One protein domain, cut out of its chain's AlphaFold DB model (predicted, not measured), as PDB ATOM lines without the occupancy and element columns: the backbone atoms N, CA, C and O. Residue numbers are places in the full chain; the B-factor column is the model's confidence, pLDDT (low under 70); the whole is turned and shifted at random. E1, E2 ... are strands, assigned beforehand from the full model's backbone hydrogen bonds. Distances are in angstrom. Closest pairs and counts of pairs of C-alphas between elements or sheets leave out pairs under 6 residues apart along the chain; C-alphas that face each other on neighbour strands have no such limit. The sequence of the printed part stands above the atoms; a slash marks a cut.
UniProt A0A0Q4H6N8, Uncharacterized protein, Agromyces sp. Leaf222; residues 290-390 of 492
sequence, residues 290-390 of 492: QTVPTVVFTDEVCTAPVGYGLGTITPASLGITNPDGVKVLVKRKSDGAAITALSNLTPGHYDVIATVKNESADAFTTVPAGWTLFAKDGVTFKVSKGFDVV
ATOM      1  N   GLN A 290      97.416 -64.757  52.163       87.81
ATOM      2  CA  GLN A 290      97.110 -65.351  50.867       87.81
ATOM      3  C   GLN A 290      98.387 -65.859  50.192       87.81
ATOM      4  O   GLN A 290      99.447 -65.226  50.256       87.81
ATOM      5  N   THR A 291      98.289 -66.995  49.507       89.81
ATOM      6  CA  THR A 291      99.377 -67.527  48.680       89.81
ATOM      7  C   THR A 291      99.348 -66.902  47.289       89.81
ATOM      8  O   THR A 291      98.293 -66.601  46.732       89.81
ATOM      9  N   VAL A 292     100.523 -66.685  46.702       92.50
ATOM     10  CA  VAL A 292     100.627 -66.248  45.302       92.50
ATOM     11  C   VAL A 292     100.252 -67.418  44.377       92.50
ATOM     12  O   VAL A 292     100.695 -68.537  44.646       92.50
ATOM     13  N   PRO A 293      99.481 -67.198  43.293       93.44
ATOM     14  CA  PRO A 293      99.139 -68.251  42.339       93.44
ATOM     15  C   PRO A 293     100.366 -68.967  41.772       93.44
ATOM     16  O   PRO A 293     101.356 -68.334  41.396       93.44
ATOM     17  N   THR A 294     100.275 -70.289  41.632       94.50
ATOM     18  CA  THR A 294     101.302 -71.059  40.923       94.50
ATOM     19  C   THR A 294     101.101 -70.874  39.427       94.50
ATOM     20  O   THR A 294     100.007 -71.102  38.914       94.50
ATOM     21  N   VAL A 295     102.163 -70.472  38.729       93.69
ATOM     22  CA  VAL A 295     102.149 -70.222  37.286       93.69
ATOM     23  C   VAL A 295     103.196 -71.101  36.614       93.69
ATOM     24  O   VAL A 295     104.386 -70.995  36.921       93.69
ATOM     25  N   VAL A 296     102.742 -71.949  35.696       94.56
ATOM     26  CA  VAL A 296     103.563 -72.808  34.841       94.56
ATOM     27  C   VAL A 296     103.470 -72.262  33.424       94.56
ATOM     28  O   VAL A 296     102.384 -72.182  32.861       94.56
ATOM     29  N   PHE A 297     104.606 -71.874  32.859       93.81
ATOM     30  CA  PHE A 297     104.710 -71.440  31.471       93.81
ATOM     31  C   PHE A 297     105.302 -72.571  30.627       93.81
ATOM     32  O   PHE A 297     106.131 -73.342  31.114       93.81
ATOM     33  N   THR A 298     104.847 -72.703  29.389       94.06
ATOM     34  CA  THR A 298     105.367 -73.660  28.410       94.06
ATOM     35  C   THR A 298     105.596 -72.912  27.108       94.06
ATOM     36  O   THR A 298     104.659 -72.319  26.572       94.06
ATOM     37  N   ASP A 299     106.843 -72.925  26.641       91.12
ATOM     38  CA  ASP A 299     107.266 -72.274  25.404       91.12
ATOM     39  C   ASP A 299     106.599 -72.876  24.159       91.12
ATOM     40  O   ASP A 299     106.085 -73.996  24.170       91.12
ATOM     41  N   GLU A 300     106.641 -72.122  23.063       90.81
ATOM     42  CA  GLU A 300     106.266 -72.613  21.742       90.81
ATOM     43  C   GLU A 300     107.333 -73.598  21.236       90.81
ATOM     44  O   GLU A 300     108.531 -73.312  21.291       90.81
ATOM     45  N   VAL A 301     106.921 -74.764  20.729       89.69
ATOM     46  CA  VAL A 301     107.852 -75.818  20.287       89.69
ATOM     47  C   VAL A 301     107.501 -76.304  18.886       89.69
ATOM     48  O   VAL A 301     106.420 -76.844  18.654       89.69
ATOM     49  N   CYS A 302     108.452 -76.188  17.957       90.06
ATOM     50  CA  CYS A 302     108.362 -76.815  16.640       90.06
ATOM     51  C   CYS A 302     108.866 -78.264  16.709       90.06
ATOM     52  O   CYS A 302     110.040 -78.515  16.984       90.06
ATOM     53  N   THR A 303     107.984 -79.226  16.435       89.56
ATOM     54  CA  THR A 303     108.333 -80.650  16.323       89.56
ATOM     55  C   THR A 303     108.521 -81.016  14.853       89.56
ATOM     56  O   THR A 303     107.567 -80.986  14.073       89.56
ATOM     57  N   ALA A 304     109.752 -81.355  14.463       82.00
ATOM     58  CA  ALA A 304     110.085 -81.705  13.082       82.00
ATOM     59  C   ALA A 304     109.439 -83.042  12.661       82.00
ATOM     60  O   ALA A 304     109.377 -83.969  13.477       82.00
ATOM     61  N   PRO A 305     109.016 -83.203  11.395       80.06
ATOM     62  CA  PRO A 305     108.354 -84.423  10.948       80.06
ATOM     63  C   PRO A 305     109.317 -85.617  10.862       80.06
ATOM     64  O   PRO A 305     110.539 -85.479  10.694       80.06
ATOM     65  N   VAL A 306     108.742 -86.820  10.928       74.38
ATOM     66  CA  VAL A 306     109.427 -88.078  10.596       74.38
ATOM     67  C   VAL A 306     109.405 -88.241   9.074       74.38
ATOM     68  O   VAL A 306     108.453 -88.770   8.510       74.38
ATOM     69  N   GLY A 307     110.444 -87.731   8.412       71.56
ATOM     70  CA  GLY A 307     110.535 -87.639   6.951       71.56
ATOM     71  C   GLY A 307     110.620 -86.184   6.492       71.56
ATOM     72  O   GLY A 307     111.143 -85.343   7.224       71.56
ATOM     73  N   TYR A 308     110.112 -85.897   5.296       65.81
ATOM     74  CA  TYR A 308     110.008 -84.540   4.755       65.81
ATOM     75  C   TYR A 308     108.631 -83.933   5.004       65.81
ATOM     76  O   TYR A 308     107.635 -84.651   5.097       65.81
ATOM     77  N   GLY A 309     108.575 -82.604   5.068       70.38
ATOM     78  CA  GLY A 309     107.339 -81.855   5.266       70.38
ATOM     79  C   GLY A 309     107.502 -80.700   6.246       70.38
ATOM     80  O   GLY A 309     108.614 -80.365   6.665       70.38
ATOM     81  N   LEU A 310     106.363 -80.111   6.607       73.81
ATOM     82  CA  LEU A 310     106.286 -79.032   7.586       73.81
ATOM     83  C   LEU A 310     106.395 -79.573   9.018       73.81
ATOM     84  O   LEU A 310     105.892 -80.657   9.332       73.81
ATOM     85  N   GLY A 311     107.037 -78.802   9.888       82.44
ATOM     86  CA  GLY A 311     107.025 -79.004  11.330       82.44
ATOM     87  C   GLY A 311     105.642 -78.762  11.933       82.44
ATOM     88  O   GLY A 311     104.843 -77.976  11.425       82.44
ATOM     89  N   THR A 312     105.350 -79.429  13.047       89.19
ATOM     90  CA  THR A 312     104.143 -79.153  13.839       89.19
ATOM     91  C   THR A 312     104.494 -78.201  14.975       89.19
ATOM     92  O   THR A 312     105.260 -78.560  15.869       89.19
ATOM     93  N   ILE A 313     103.927 -76.994  14.947       90.00
ATOM     94  CA  ILE A 313     104.038 -76.023  16.039       90.00
ATOM     95  C   ILE A 313     103.076 -76.421  17.158       90.00
ATOM     96  O   ILE A 313     101.864 -76.485  16.951       90.00
ATOM     97  N   THR A 314     103.615 -76.662  18.350       92.38
ATOM     98  CA  THR A 314     102.845 -76.682  19.598       92.38
ATOM     99  C   THR A 314     102.862 -75.266  20.173       92.38
ATOM    100  O   THR A 314     103.951 -74.782  20.487       92.38
ATOM    101  N   PRO A 315     101.708 -74.581  20.291       92.31
ATOM    102  CA  PRO A 315     101.660 -73.214  20.797       92.31
ATOM    103  C   PRO A 315     102.155 -73.074  22.234       92.31
ATOM    104  O   PRO A 315     101.967 -73.974  23.058       92.31
ATOM    105  N   ALA A 316     102.694 -71.898  22.558       93.62
ATOM    106  CA  ALA A 316     102.983 -71.538  23.938       93.62
ATOM    107  C   ALA A 316     101.700 -71.490  24.785       93.62
ATOM    108  O   ALA A 316     100.629 -71.075  24.321       93.62
ATOM    109  N   SER A 317     101.814 -71.876  26.053       94.81
ATOM    110  CA  SER A 317     100.682 -71.926  26.979       94.81
ATOM    111  C   SER A 317     101.058 -71.584  28.421       94.81
ATOM    112  O   SER A 317     102.228 -71.558  28.807       94.81
ATOM    113  N   LEU A 318     100.036 -71.282  29.222       95.31
ATOM    114  CA  LEU A 318     100.169 -70.822  30.596       95.31
ATOM    115  C   LEU A 318      99.151 -71.522  31.509       95.31
ATOM    116  O   LEU A 318      97.955 -71.229  31.484       95.31
ATOM    117  N   GLY A 319      99.633 -72.430  32.353       94.31
ATOM    118  CA  GLY A 319      98.855 -73.031  33.433       94.31
ATOM    119  C   GLY A 319      98.876 -72.144  34.677       94.31
ATOM    120  O   GLY A 319      99.951 -71.783  35.157       94.31
ATOM    121  N   ILE A 320      97.705 -71.809  35.223       94.94
ATOM    122  CA  ILE A 320      97.582 -71.037  36.469       94.94
ATOM    123  C   ILE A 320      96.729 -71.811  37.472       94.94
ATOM    124  O   ILE A 320      95.536 -72.015  37.251       94.94
ATOM    125  N   THR A 321      97.316 -72.156  38.617       95.25
ATOM    126  CA  THR A 321      96.577 -72.641  39.788       95.25
ATOM    127  C   THR A 321      96.314 -71.453  40.706       95.25
ATOM    128  O   THR A 321      97.208 -71.002  41.426       95.25
ATOM    129  N   ASN A 322      95.094 -70.917  40.647       92.50
ATOM    130  CA  ASN A 322      94.676 -69.785  41.471       92.50
ATOM    131  C   ASN A 322      94.120 -70.272  42.823       92.50
ATOM    132  O   ASN A 322      93.137 -71.017  42.810       92.50
ATOM    133  N   PRO A 323      94.691 -69.866  43.971       89.06
ATOM    134  CA  PRO A 323      94.097 -70.135  45.273       89.06
ATOM    135  C   PRO A 323      92.802 -69.335  45.479       89.06
ATOM    136  O   PRO A 323      92.535 -68.323  44.819       89.06
ATOM    137  N   ASP A 324      92.002 -69.774  46.451       85.19
ATOM    138  CA  ASP A 324      90.915 -68.957  46.978       85.19
ATOM    139  C   ASP A 324      91.441 -67.642  47.569       85.19
ATOM    140  O   ASP A 324      92.637 -67.447  47.756       85.19
ATOM    141  N   GLY A 325      90.551 -66.668  47.770       85.44
ATOM    142  CA  GLY A 325      90.975 -65.330  48.200       85.44
ATOM    143  C   GLY A 325      91.702 -64.488  47.136       85.44
ATOM    144  O   GLY A 325      91.861 -63.294  47.359       85.44
ATOM    145  N   VAL A 326      92.066 -65.015  45.957       91.75
ATOM    146  CA  VAL A 326      92.851 -64.270  44.942       91.75
ATOM    147  C   VAL A 326      92.099 -64.070  43.616       91.75
ATOM    148  O   VAL A 326      91.345 -64.933  43.153       91.75
ATOM    149  N   LYS A 327      92.274 -62.893  43.002       94.38
ATOM    150  CA  LYS A 327      91.874 -62.548  41.627       94.38
ATOM    151  C   LYS A 327      93.115 -62.572  40.737       94.38
ATOM    152  O   LYS A 327      94.119 -61.960  41.093       94.38
ATOM    153  N   VAL A 328      93.027 -63.206  39.569       95.81
ATOM    154  CA  VAL A 328      94.113 -63.233  38.577       95.81
ATOM    155  C   VAL A 328      93.651 -62.604  37.272       95.81
ATOM    156  O   VAL A 328      92.517 -62.806  36.838       95.81
ATOM    157  N   LEU A 329      94.545 -61.841  36.655       95.94
ATOM    158  CA  LEU A 329      94.364 -61.194  35.368       95.94
ATOM    159  C   LEU A 329      95.649 -61.359  34.555       95.94
ATOM    160  O   LEU A 329      96.699 -60.863  34.957       95.94
ATOM    161  N   VAL A 330      95.563 -62.024  33.405       96.62
ATOM    162  CA  VAL A 330      96.665 -62.093  32.439       96.62
ATOM    163  C   VAL A 330      96.486 -60.967  31.429       96.62
ATOM    164  O   VAL A 330      95.387 -60.782  30.899       96.62
ATOM    165  N   LYS A 331      97.546 -60.204  31.162       96.00
ATOM    166  CA  LYS A 331      97.556 -59.157  30.135       96.00
ATOM    167  C   LYS A 331      98.692 -59.353  29.154       96.00
ATOM    168  O   LYS A 331      99.799 -59.673  29.566       96.00
ATOM    169  N   ARG A 332      98.449 -59.060  27.879       94.25
ATOM    170  CA  ARG A 332      99.523 -58.836  26.907       94.25
ATOM    171  C   ARG A 332      99.991 -57.383  27.002       94.25
ATOM    172  O   ARG A 332      99.176 -56.467  27.083       94.25
ATOM    173  N   LYS A 333     101.303 -57.154  27.035       90.81
ATOM    174  CA  LYS A 333     101.888 -55.831  27.323       90.81
ATOM    175  C   LYS A 333     101.891 -54.876  26.128       90.81
ATOM    176  O   LYS A 333     101.890 -53.668  26.333       90.81
ATOM    177  N   SER A 334     101.883 -55.399  24.900       86.81
ATOM    178  CA  SER A 334     101.910 -54.590  23.671       86.81
ATOM    179  C   SER A 334     100.619 -53.804  23.422       86.81
ATOM    180  O   SER A 334     100.678 -52.720  22.850       86.81
ATOM    181  N   ASP A 335      99.471 -54.324  23.859       88.31
ATOM    182  CA  ASP A 335      98.141 -53.731  23.666       88.31
ATOM    183  C   ASP A 335      97.322 -53.601  24.965       88.31
ATOM    184  O   ASP A 335      96.236 -53.023  24.969       88.31
ATOM    185  N   GLY A 336      97.822 -54.127  26.088       87.38
ATOM    186  CA  GLY A 336      97.150 -54.094  27.390       87.38
ATOM    187  C   GLY A 336      95.926 -55.010  27.498       87.38
ATOM    188  O   GLY A 336      95.227 -54.957  28.522       87.38
ATOM    189  N   ALA A 337      95.663 -55.826  26.470       87.94
ATOM    190  CA  ALA A 337      94.482 -56.672  26.360       87.94
ATOM    191  C   ALA A 337      94.478 -57.773  27.427       87.94
ATOM    192  O   ALA A 337      95.505 -58.394  27.705       87.94
ATOM    193  N   ALA A 338      93.308 -58.018  28.022       92.75
ATOM    194  CA  ALA A 338      93.105 -59.124  28.949       92.75
ATOM    195  C   ALA A 338      93.008 -60.445  28.175       92.75
ATOM    196  O   ALA A 338      92.215 -60.560  27.239       92.75
ATOM    197  N   ILE A 339      93.798 -61.438  28.574       94.50
ATOM    198  CA  ILE A 339      93.899 -62.727  27.886       94.50
ATOM    199  C   ILE A 339      93.123 -63.780  28.674       94.50
ATOM    200  O   ILE A 339      93.419 -64.041  29.839       94.50
ATOM    201  N   THR A 340      92.118 -64.376  28.034       91.00
ATOM    202  CA  THR A 340      91.262 -65.424  28.617       91.00
ATOM    203  C   THR A 340      91.611 -66.824  28.111       91.00
ATOM    204  O   THR A 340      91.481 -67.792  28.855       91.00
ATOM    205  N   ALA A 341      92.089 -66.943  26.868       92.75
ATOM    206  CA  ALA A 341      92.575 -68.193  26.292       92.75
ATOM    207  C   ALA A 341      94.078 -68.352  26.573       92.75
ATOM    208  O   ALA A 341      94.902 -67.676  25.961       92.75
ATOM    209  N   LEU A 342      94.430 -69.237  27.507       94.88
ATOM    210  CA  LEU A 342      95.814 -69.427  27.970       94.88
ATOM    211  C   LEU A 342      96.554 -70.596  27.290       94.88
ATOM    212  O   LEU A 342      97.698 -70.872  27.634       94.88
ATOM    213  N   SER A 343      95.920 -71.293  26.343       93.06
ATOM    214  CA  SER A 343      96.449 -72.503  25.687       93.06
ATOM    215  C   SER A 343      97.023 -72.287  24.280       93.06
ATOM    216  O   SER A 343      97.448 -73.249  23.648       93.06
ATOM    217  N   ASN A 344      96.989 -71.056  23.764       92.06
ATOM    218  CA  ASN A 344      97.491 -70.701  22.435       92.06
ATOM    219  C   ASN A 344      97.919 -69.226  22.430       92.06
ATOM    220  O   ASN A 344      97.219 -68.356  21.907       92.06
ATOM    221  N   LEU A 345      99.015 -68.928  23.129       94.06
ATOM    222  CA  LEU A 345      99.532 -67.569  23.257       94.06
ATOM    223  C   LEU A 345     100.351 -67.201  22.017       94.06
ATOM    224  O   LEU A 345     101.282 -67.909  21.650       94.06
ATOM    225  N   THR A 346     100.037 -66.064  21.395       92.69
ATOM    226  CA  THR A 346     100.859 -65.520  20.302       92.69
ATOM    227  C   THR A 346     102.183 -64.973  20.845       92.69
ATOM    228  O   THR A 346     102.191 -64.490  21.981       92.69
ATOM    229  N   PRO A 347     103.256 -64.901  20.040       93.31
ATOM    230  CA  PRO A 347     104.494 -64.223  20.421       93.31
ATOM    231  C   PRO A 347     104.278 -62.814  21.000       93.31
ATOM    232  O   PRO A 347     103.419 -62.058  20.530       93.31
ATOM    233  N   GLY A 348     105.042 -62.469  22.039       93.25
ATOM    234  CA  GLY A 348     104.938 -61.211  22.783       93.25
ATOM    235  C   GLY A 348     105.102 -61.369  24.301       93.25
ATOM    236  O   GLY A 348     105.175 -62.476  24.825       93.25
ATOM    237  N   HIS A 349     105.141 -60.239  25.014       94.94
ATOM    238  CA  HIS A 349     105.283 -60.204  26.474       94.94
ATOM    239  C   HIS A 349     103.922 -60.215  27.182       94.94
ATOM    240  O   HIS A 349     103.025 -59.439  26.825       94.94
ATOM    241  N   TYR A 350     103.798 -61.028  28.230       95.62
ATOM    242  CA  TYR A 350     102.590 -61.199  29.034       95.62
ATOM    243  C   TYR A 350     102.874 -61.003  30.524       95.62
ATOM    244  O   TYR A 350     103.796 -61.596  31.071       95.62
ATOM    245  N   ASP A 351     102.029 -60.225  31.193       96.12
ATOM    246  CA  ASP A 351     102.033 -60.033  32.641       96.12
ATOM    247  C   ASP A 351     100.901 -60.849  33.280       96.12
ATOM    248  O   ASP A 351      99.719 -60.615  33.007       96.12
ATOM    249  N   VAL A 352     101.243 -61.769  34.183       96.94
ATOM    250  CA  VAL A 352     100.281 -62.394  35.102       96.94
ATOM    251  C   VAL A 352     100.195 -61.535  36.348       96.94
ATOM    252  O   VAL A 352     101.173 -61.402  37.080       96.94
ATOM    253  N   ILE A 353      99.032 -60.945  36.595       96.88
ATOM    254  CA  ILE A 353      98.776 -60.046  37.719       96.88
ATOM    255  C   ILE A 353      97.849 -60.758  38.700       96.88
ATOM    256  O   ILE A 353      96.739 -61.139  38.330       96.88
ATOM    257  N   ALA A 354      98.279 -60.903  39.951       96.75
ATOM    258  CA  ALA A 354      97.463 -61.436  41.035       96.75
ATOM    259  C   ALA A 354      97.184 -60.344  42.076       96.75
ATOM    260  O   ALA A 354      98.087 -59.606  42.467       96.75
ATOM    261  N   THR A 355      95.941 -60.255  42.541       95.81
ATOM    262  CA  THR A 355      95.494 -59.292  43.558       95.81
ATOM    263  C   THR A 355      94.588 -60.005  44.552       95.81
ATOM    264  O   THR A 355      93.709 -60.767  44.143       95.81
ATOM    265  N   VAL A 356      94.768 -59.763  45.848       92.31
ATOM    266  CA  VAL A 356      93.879 -60.324  46.876       92.31
ATOM    267  C   VAL A 356      92.440 -59.803  46.715       92.31
ATOM    268  O   VAL A 356      92.211 -58.686  46.248       92.31
ATOM    269  N   LYS A 357      91.433 -60.620  47.044       90.25
ATOM    270  CA  LYS A 357      90.014 -60.286  46.833       90.25
ATOM    271  C   LYS A 357      89.573 -59.140  47.744       90.25
ATOM    272  O   LYS A 357      88.791 -58.312  47.265       90.25
ATOM    273  N   ASN A 358      90.078 -59.073  48.979       84.62
ATOM    274  CA  ASN A 358      89.785 -58.016  49.940       84.62
ATOM    275  C   ASN A 358      91.060 -57.265  50.380       84.62
ATOM    276  O   ASN A 358      91.687 -57.599  51.382       84.62
ATOM    277  N   GLU A 359      91.418 -56.191  49.669       83.50
ATOM    278  CA  GLU A 359      92.622 -55.380  49.936       83.50
ATOM    279  C   GLU A 359      92.681 -54.717  51.331       83.50
ATOM    280  O   GLU A 359      93.726 -54.162  51.682       83.50
ATOM    281  N   SER A 360      91.607 -54.739  52.134       76.62
ATOM    282  CA  SER A 360      91.634 -54.254  53.524       76.62
ATOM    283  C   SER A 360      91.938 -55.350  54.553       76.62
ATOM    284  O   SER A 360      92.515 -55.032  55.591       76.62
ATOM    285  N   ALA A 361      91.608 -56.614  54.262       77.12
ATOM    286  CA  ALA A 361      91.724 -57.738  55.200       77.12
ATOM    287  C   ALA A 361      92.756 -58.803  54.788       77.12
ATOM    288  O   ALA A 361      93.242 -59.529  55.649       77.12
ATOM    289  N   ASP A 362      93.110 -58.887  53.505       85.88
ATOM    290  CA  ASP A 362      94.045 -59.867  52.949       85.88
ATOM    291  C   ASP A 362      95.440 -59.265  52.687       85.88
ATOM    292  O   ASP A 362      95.605 -58.048  52.507       85.88
ATOM    293  N   ALA A 363      96.451 -60.134  52.611       90.25
ATOM    294  CA  ALA A 363      97.817 -59.812  52.201       90.25
ATOM    295  C   ALA A 363      98.522 -61.029  51.582       90.25
ATOM    296  O   ALA A 363      98.373 -62.140  52.079       90.25
ATOM    297  N   PHE A 364      99.371 -60.834  50.571       90.31
ATOM    298  CA  PHE A 364     100.339 -61.860  50.174       90.31
ATOM    299  C   PHE A 364     101.487 -61.894  51.191       90.31
ATOM    300  O   PHE A 364     102.341 -61.007  51.195       90.31
ATOM    301  N   THR A 365     101.503 -62.905  52.061       85.56
ATOM    302  CA  THR A 365     102.507 -63.048  53.135       85.56
ATOM    303  C   THR A 365     103.805 -63.694  52.662       85.56
ATOM    304  O   THR A 365     104.874 -63.351  53.162       85.56
ATOM    305  N   THR A 366     103.731 -64.573  51.660       87.69
ATOM    306  CA  THR A 366     104.894 -65.214  51.034       87.69
ATOM    307  C   THR A 366     104.800 -65.061  49.524       87.69
ATOM    308  O   THR A 366     103.863 -65.564  48.902       87.69
ATOM    309  N   VAL A 367     105.789 -64.398  48.923       91.44
ATOM    310  CA  VAL A 367     105.860 -64.188  47.473       91.44
ATOM    311  C   VAL A 367     107.105 -64.882  46.907       91.44
ATOM    312  O   VAL A 367     108.211 -64.572  47.352       91.44
ATOM    313  N   PRO A 368     106.964 -65.815  45.945       93.75
ATOM    314  CA  PRO A 368     108.107 -66.471  45.315       93.75
ATOM    315  C   PRO A 368     109.021 -65.490  44.569       93.75
ATOM    316  O   PRO A 368     108.580 -64.453  44.073       93.75
ATOM    317  N   ALA A 369     110.295 -65.856  44.415       93.31
ATOM    318  CA  ALA A 369     111.245 -65.078  43.624       93.31
ATOM    319  C   ALA A 369     110.777 -64.899  42.162       93.31
ATOM    320  O   ALA A 369     110.137 -65.777  41.574       93.31
ATOM    321  N   GLY A 370     111.112 -63.750  41.569       91.75
ATOM    322  CA  GLY A 370     110.726 -63.392  40.198       91.75
ATOM    323  C   GLY A 370     109.326 -62.783  40.048       91.75
ATOM    324  O   GLY A 370     108.914 -62.520  38.922       91.75
ATOM    325  N   TRP A 371     108.601 -62.542  41.144       96.75
ATOM    326  CA  TRP A 371     107.402 -61.700  41.155       96.75
ATOM    327  C   TRP A 371     107.744 -60.264  41.584       96.75
ATOM    328  O   TRP A 371     108.497 -60.046  42.533       96.75
ATOM    329  N   THR A 372     107.140 -59.284  40.918       96.06
ATOM    330  CA  THR A 372     107.143 -57.866  41.294       96.06
ATOM    331  C   THR A 372     106.070 -57.611  42.350       96.06
ATOM    332  O   THR A 372     104.934 -58.065  42.202       96.06
ATOM    333  N   LEU A 373     106.414 -56.867  43.404       95.81
ATOM    334  CA  LEU A 373     105.526 -56.573  44.533       95.81
ATOM    335  C   LEU A 373     104.843 -55.211  44.382       95.81
ATOM    336  O   LEU A 373     105.488 -54.222  44.038       95.81
ATOM    337  N   PHE A 374     103.560 -55.140  44.734       93.62
ATOM    338  CA  PHE A 374     102.823 -53.891  44.907       93.62
ATOM    339  C   PHE A 374     102.254 -53.859  46.326       93.62
ATOM    340  O   PHE A 374     101.356 -54.632  46.678       93.62
ATOM    341  N   ALA A 375     102.806 -52.962  47.142       90.88
ATOM    342  CA  ALA A 375     102.434 -52.798  48.537       90.88
ATOM    343  C   ALA A 375     101.747 -51.453  48.788       90.88
ATOM    344  O   ALA A 375     102.045 -50.452  48.134       90.88
ATOM    345  N   LYS A 376     100.833 -51.440  49.757       87.75
ATOM    346  CA  LYS A 376     100.162 -50.252  50.286       87.75
ATOM    347  C   LYS A 376     100.186 -50.352  51.807       87.75
ATOM    348  O   LYS A 376      99.931 -51.423  52.343       87.75
ATOM    349  N   ASP A 377     100.547 -49.265  52.485       86.19
ATOM    350  CA  ASP A 377     100.642 -49.201  53.951       86.19
ATOM    351  C   ASP A 377     101.536 -50.315  54.553       86.19
ATOM    352  O   ASP A 377     101.262 -50.864  55.615       86.19
ATOM    353  N   GLY A 378     102.608 -50.684  53.833       85.25
ATOM    354  CA  GLY A 378     103.529 -51.772  54.197       85.25
ATOM    355  C   GLY A 378     103.064 -53.187  53.818       85.25
ATOM    356  O   GLY A 378     103.823 -54.136  53.991       85.25
ATOM    357  N   VAL A 379     101.859 -53.343  53.263       86.06
ATOM    358  CA  VAL A 379     101.239 -54.644  52.973       86.06
ATOM    359  C   VAL A 379     101.181 -54.930  51.473       86.06
ATOM    360  O   VAL A 379     100.593 -54.163  50.711       86.06
ATOM    361  N   THR A 380     101.717 -56.074  51.042       91.12
ATOM    362  CA  THR A 380     101.603 -56.564  49.658       91.12
ATOM    363  C   THR A 380     100.186 -57.066  49.375       91.12
ATOM    364  O   THR A 380      99.794 -58.134  49.837       91.12
ATOM    365  N   PHE A 381      99.413 -56.321  48.584       92.88
ATOM    366  CA  PHE A 381      98.040 -56.684  48.187       92.88
ATOM    367  C   PHE A 381      97.959 -57.182  46.734       92.88
ATOM    368  O   PHE A 381      96.977 -57.807  46.329       92.88
ATOM    369  N   LYS A 382      98.999 -56.912  45.941       96.19
ATOM    370  CA  LYS A 382      99.082 -57.247  44.521       96.19
ATOM    371  C   LYS A 382     100.510 -57.651  44.156       96.19
ATOM    372  O   LYS A 382     101.475 -57.090  44.673       96.19
ATOM    373  N   VAL A 383     100.643 -58.597  43.235       96.81
ATOM    374  CA  VAL A 383     101.919 -59.039  42.656       96.81
ATOM    375  C   VAL A 383     101.780 -59.227  41.142       96.81
ATOM    376  O   VAL A 383     100.674 -59.451  40.645       96.81
ATOM    377  N   SER A 384     102.875 -59.142  40.387       96.88
ATOM    378  CA  SER A 384     102.875 -59.529  38.967       96.88
ATOM    379  C   SER A 384     104.135 -60.273  38.538       96.88
ATOM    380  O   SER A 384     105.202 -60.066  39.109       96.88
ATOM    381  N   LYS A 385     104.024 -61.128  37.521       96.88
ATOM    382  CA  LYS A 385     105.156 -61.833  36.910       96.88
ATOM    383  C   LYS A 385     105.048 -61.781  35.388       96.88
ATOM    384  O   LYS A 385     104.006 -62.135  34.840       96.88
ATOM    385  N   GLY A 386     106.120 -61.320  34.748       95.06
ATOM    386  CA  GLY A 386     106.239 -61.223  33.294       95.06
ATOM    387  C   GLY A 386     106.771 -62.513  32.667       95.06
ATOM    388  O   GLY A 386     107.566 -63.224  33.287       95.06
ATOM    389  N   PHE A 387     106.341 -62.788  31.439       93.88
ATOM    390  CA  PHE A 387     106.753 -63.917  30.603       93.88
ATOM    391  C   PHE A 387     106.874 -63.449  29.150       93.88
ATOM    392  O   PHE A 387     106.025 -62.693  28.678       93.88
ATOM    393  N   ASP A 388     107.887 -63.920  28.431       93.69
ATOM    394  CA  ASP A 388     108.089 -63.623  27.013       93.69
ATOM    395  C   ASP A 388     107.791 -64.869  26.176       93.69
ATOM    396  O   ASP A 388     108.499 -65.868  26.273       93.69
ATOM    397  N   VAL A 389     106.748 -64.812  25.345       92.81
ATOM    398  CA  VAL A 389     106.486 -65.832  24.325       92.81
ATOM    399  C   VAL A 389     107.318 -65.491  23.097       92.81
ATOM    400  O   VAL A 389     107.085 -64.470  22.442       92.81
ATOM    401  N   VAL A 390     108.275 -66.352  22.773       90.69
ATOM    402  CA  VAL A 390     109.088 -66.264  21.556       90.69
ATOM    403  C   VAL A 390     108.559 -67.285  20.551       90.69
ATOM    404  O   VAL A 390     108.271 -68.417  20.926       90.69
TER     405      VAL A 390
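What this domain is: This is residues 290 to 390 of the 492 residues of an uncharacterized protein of Agromyces sp. Leaf222 (UniProt A0A0Q4H6N8). A twisted sheet of four strands, E5 to E6 to E9 to E8, has a two-stranded ribbon, E1 and E4, set loosely over one of its faces; this ribbon runs on past the sheet into the hairpin E2 and E3, a long arm at one end. At the other end the short strand E7 crosses near the start of E9. The printed part has 101 residues, with no named helix and nine named strands, E1 to E9 in order along the chain, 53 residues in all; the class is all strand. The sheets are antiparallel: four strands in the order E5, E6, E9, E8, and the pairs E1 with E4 and E2 with E3. The whole is loose, with a radius of gyration of the C-alphas of 16.6 A, and spans 61 by 24 by 21 A, the arm making much of the length.

How they stand to each other: Residues 290 to 291 pair, parallel, with residues 364 to 366 of E7, residues 362 to 366, which pairs with no named strand. E1, residues 294 to 298, runs on into E2, residues 301 to 303, at 41 degrees. E3, residues 312 to 314, forms a hairpin with E2, with N 303 and O 312 2.9 A apart, and runs on into E4, residues 317 to 321, at 26 degrees. E4 is antiparallel to E1, with N 296 and O 319 2.8 A apart. E5, residues 326 to 332, is an edge strand and forms a hairpin with E6, residues 348 to 356; N 329 and O 353 are 2.8 A apart. E6 is antiparallel to E9, residues 379 to 389, at 160 degrees, with N 352 and O 385 2.9 A apart. E8, residues 372 to 376, the other edge strand, forms a hairpin with E9; N 374 and O 382 are 2.9 A apart. The closest C-alphas of E7 and E9 are those of Ala 363 and Phe 381, 5.1 A apart. Those of E1 and E9 are Phe 297 and Phe 387, 7.8 A apart, and E4 is apart from E6 and E9.

Where its parts are: E1 begins at C-alpha 294 (101.302, -71.059, 40.923) and is 13.4 A long; E4 is 13.5 A. E5 measures 20.0 A and E6 26.5 A. E7 is 12.2 A and E8 13.7 A long. E9, the longest strand, measures 31.2 A and ends at C-alpha 389 (106.486, -65.832, 24.325).

The domain as a whole: The C-alphas of Gly 307 and Asp 377 are the two farthest apart, 61.5 A. The printed part has no cut. The link E5 to E6, residues 333 to 347, is long. The mean pLDDT of the printed part is 90.5, and residue 308 is under 70.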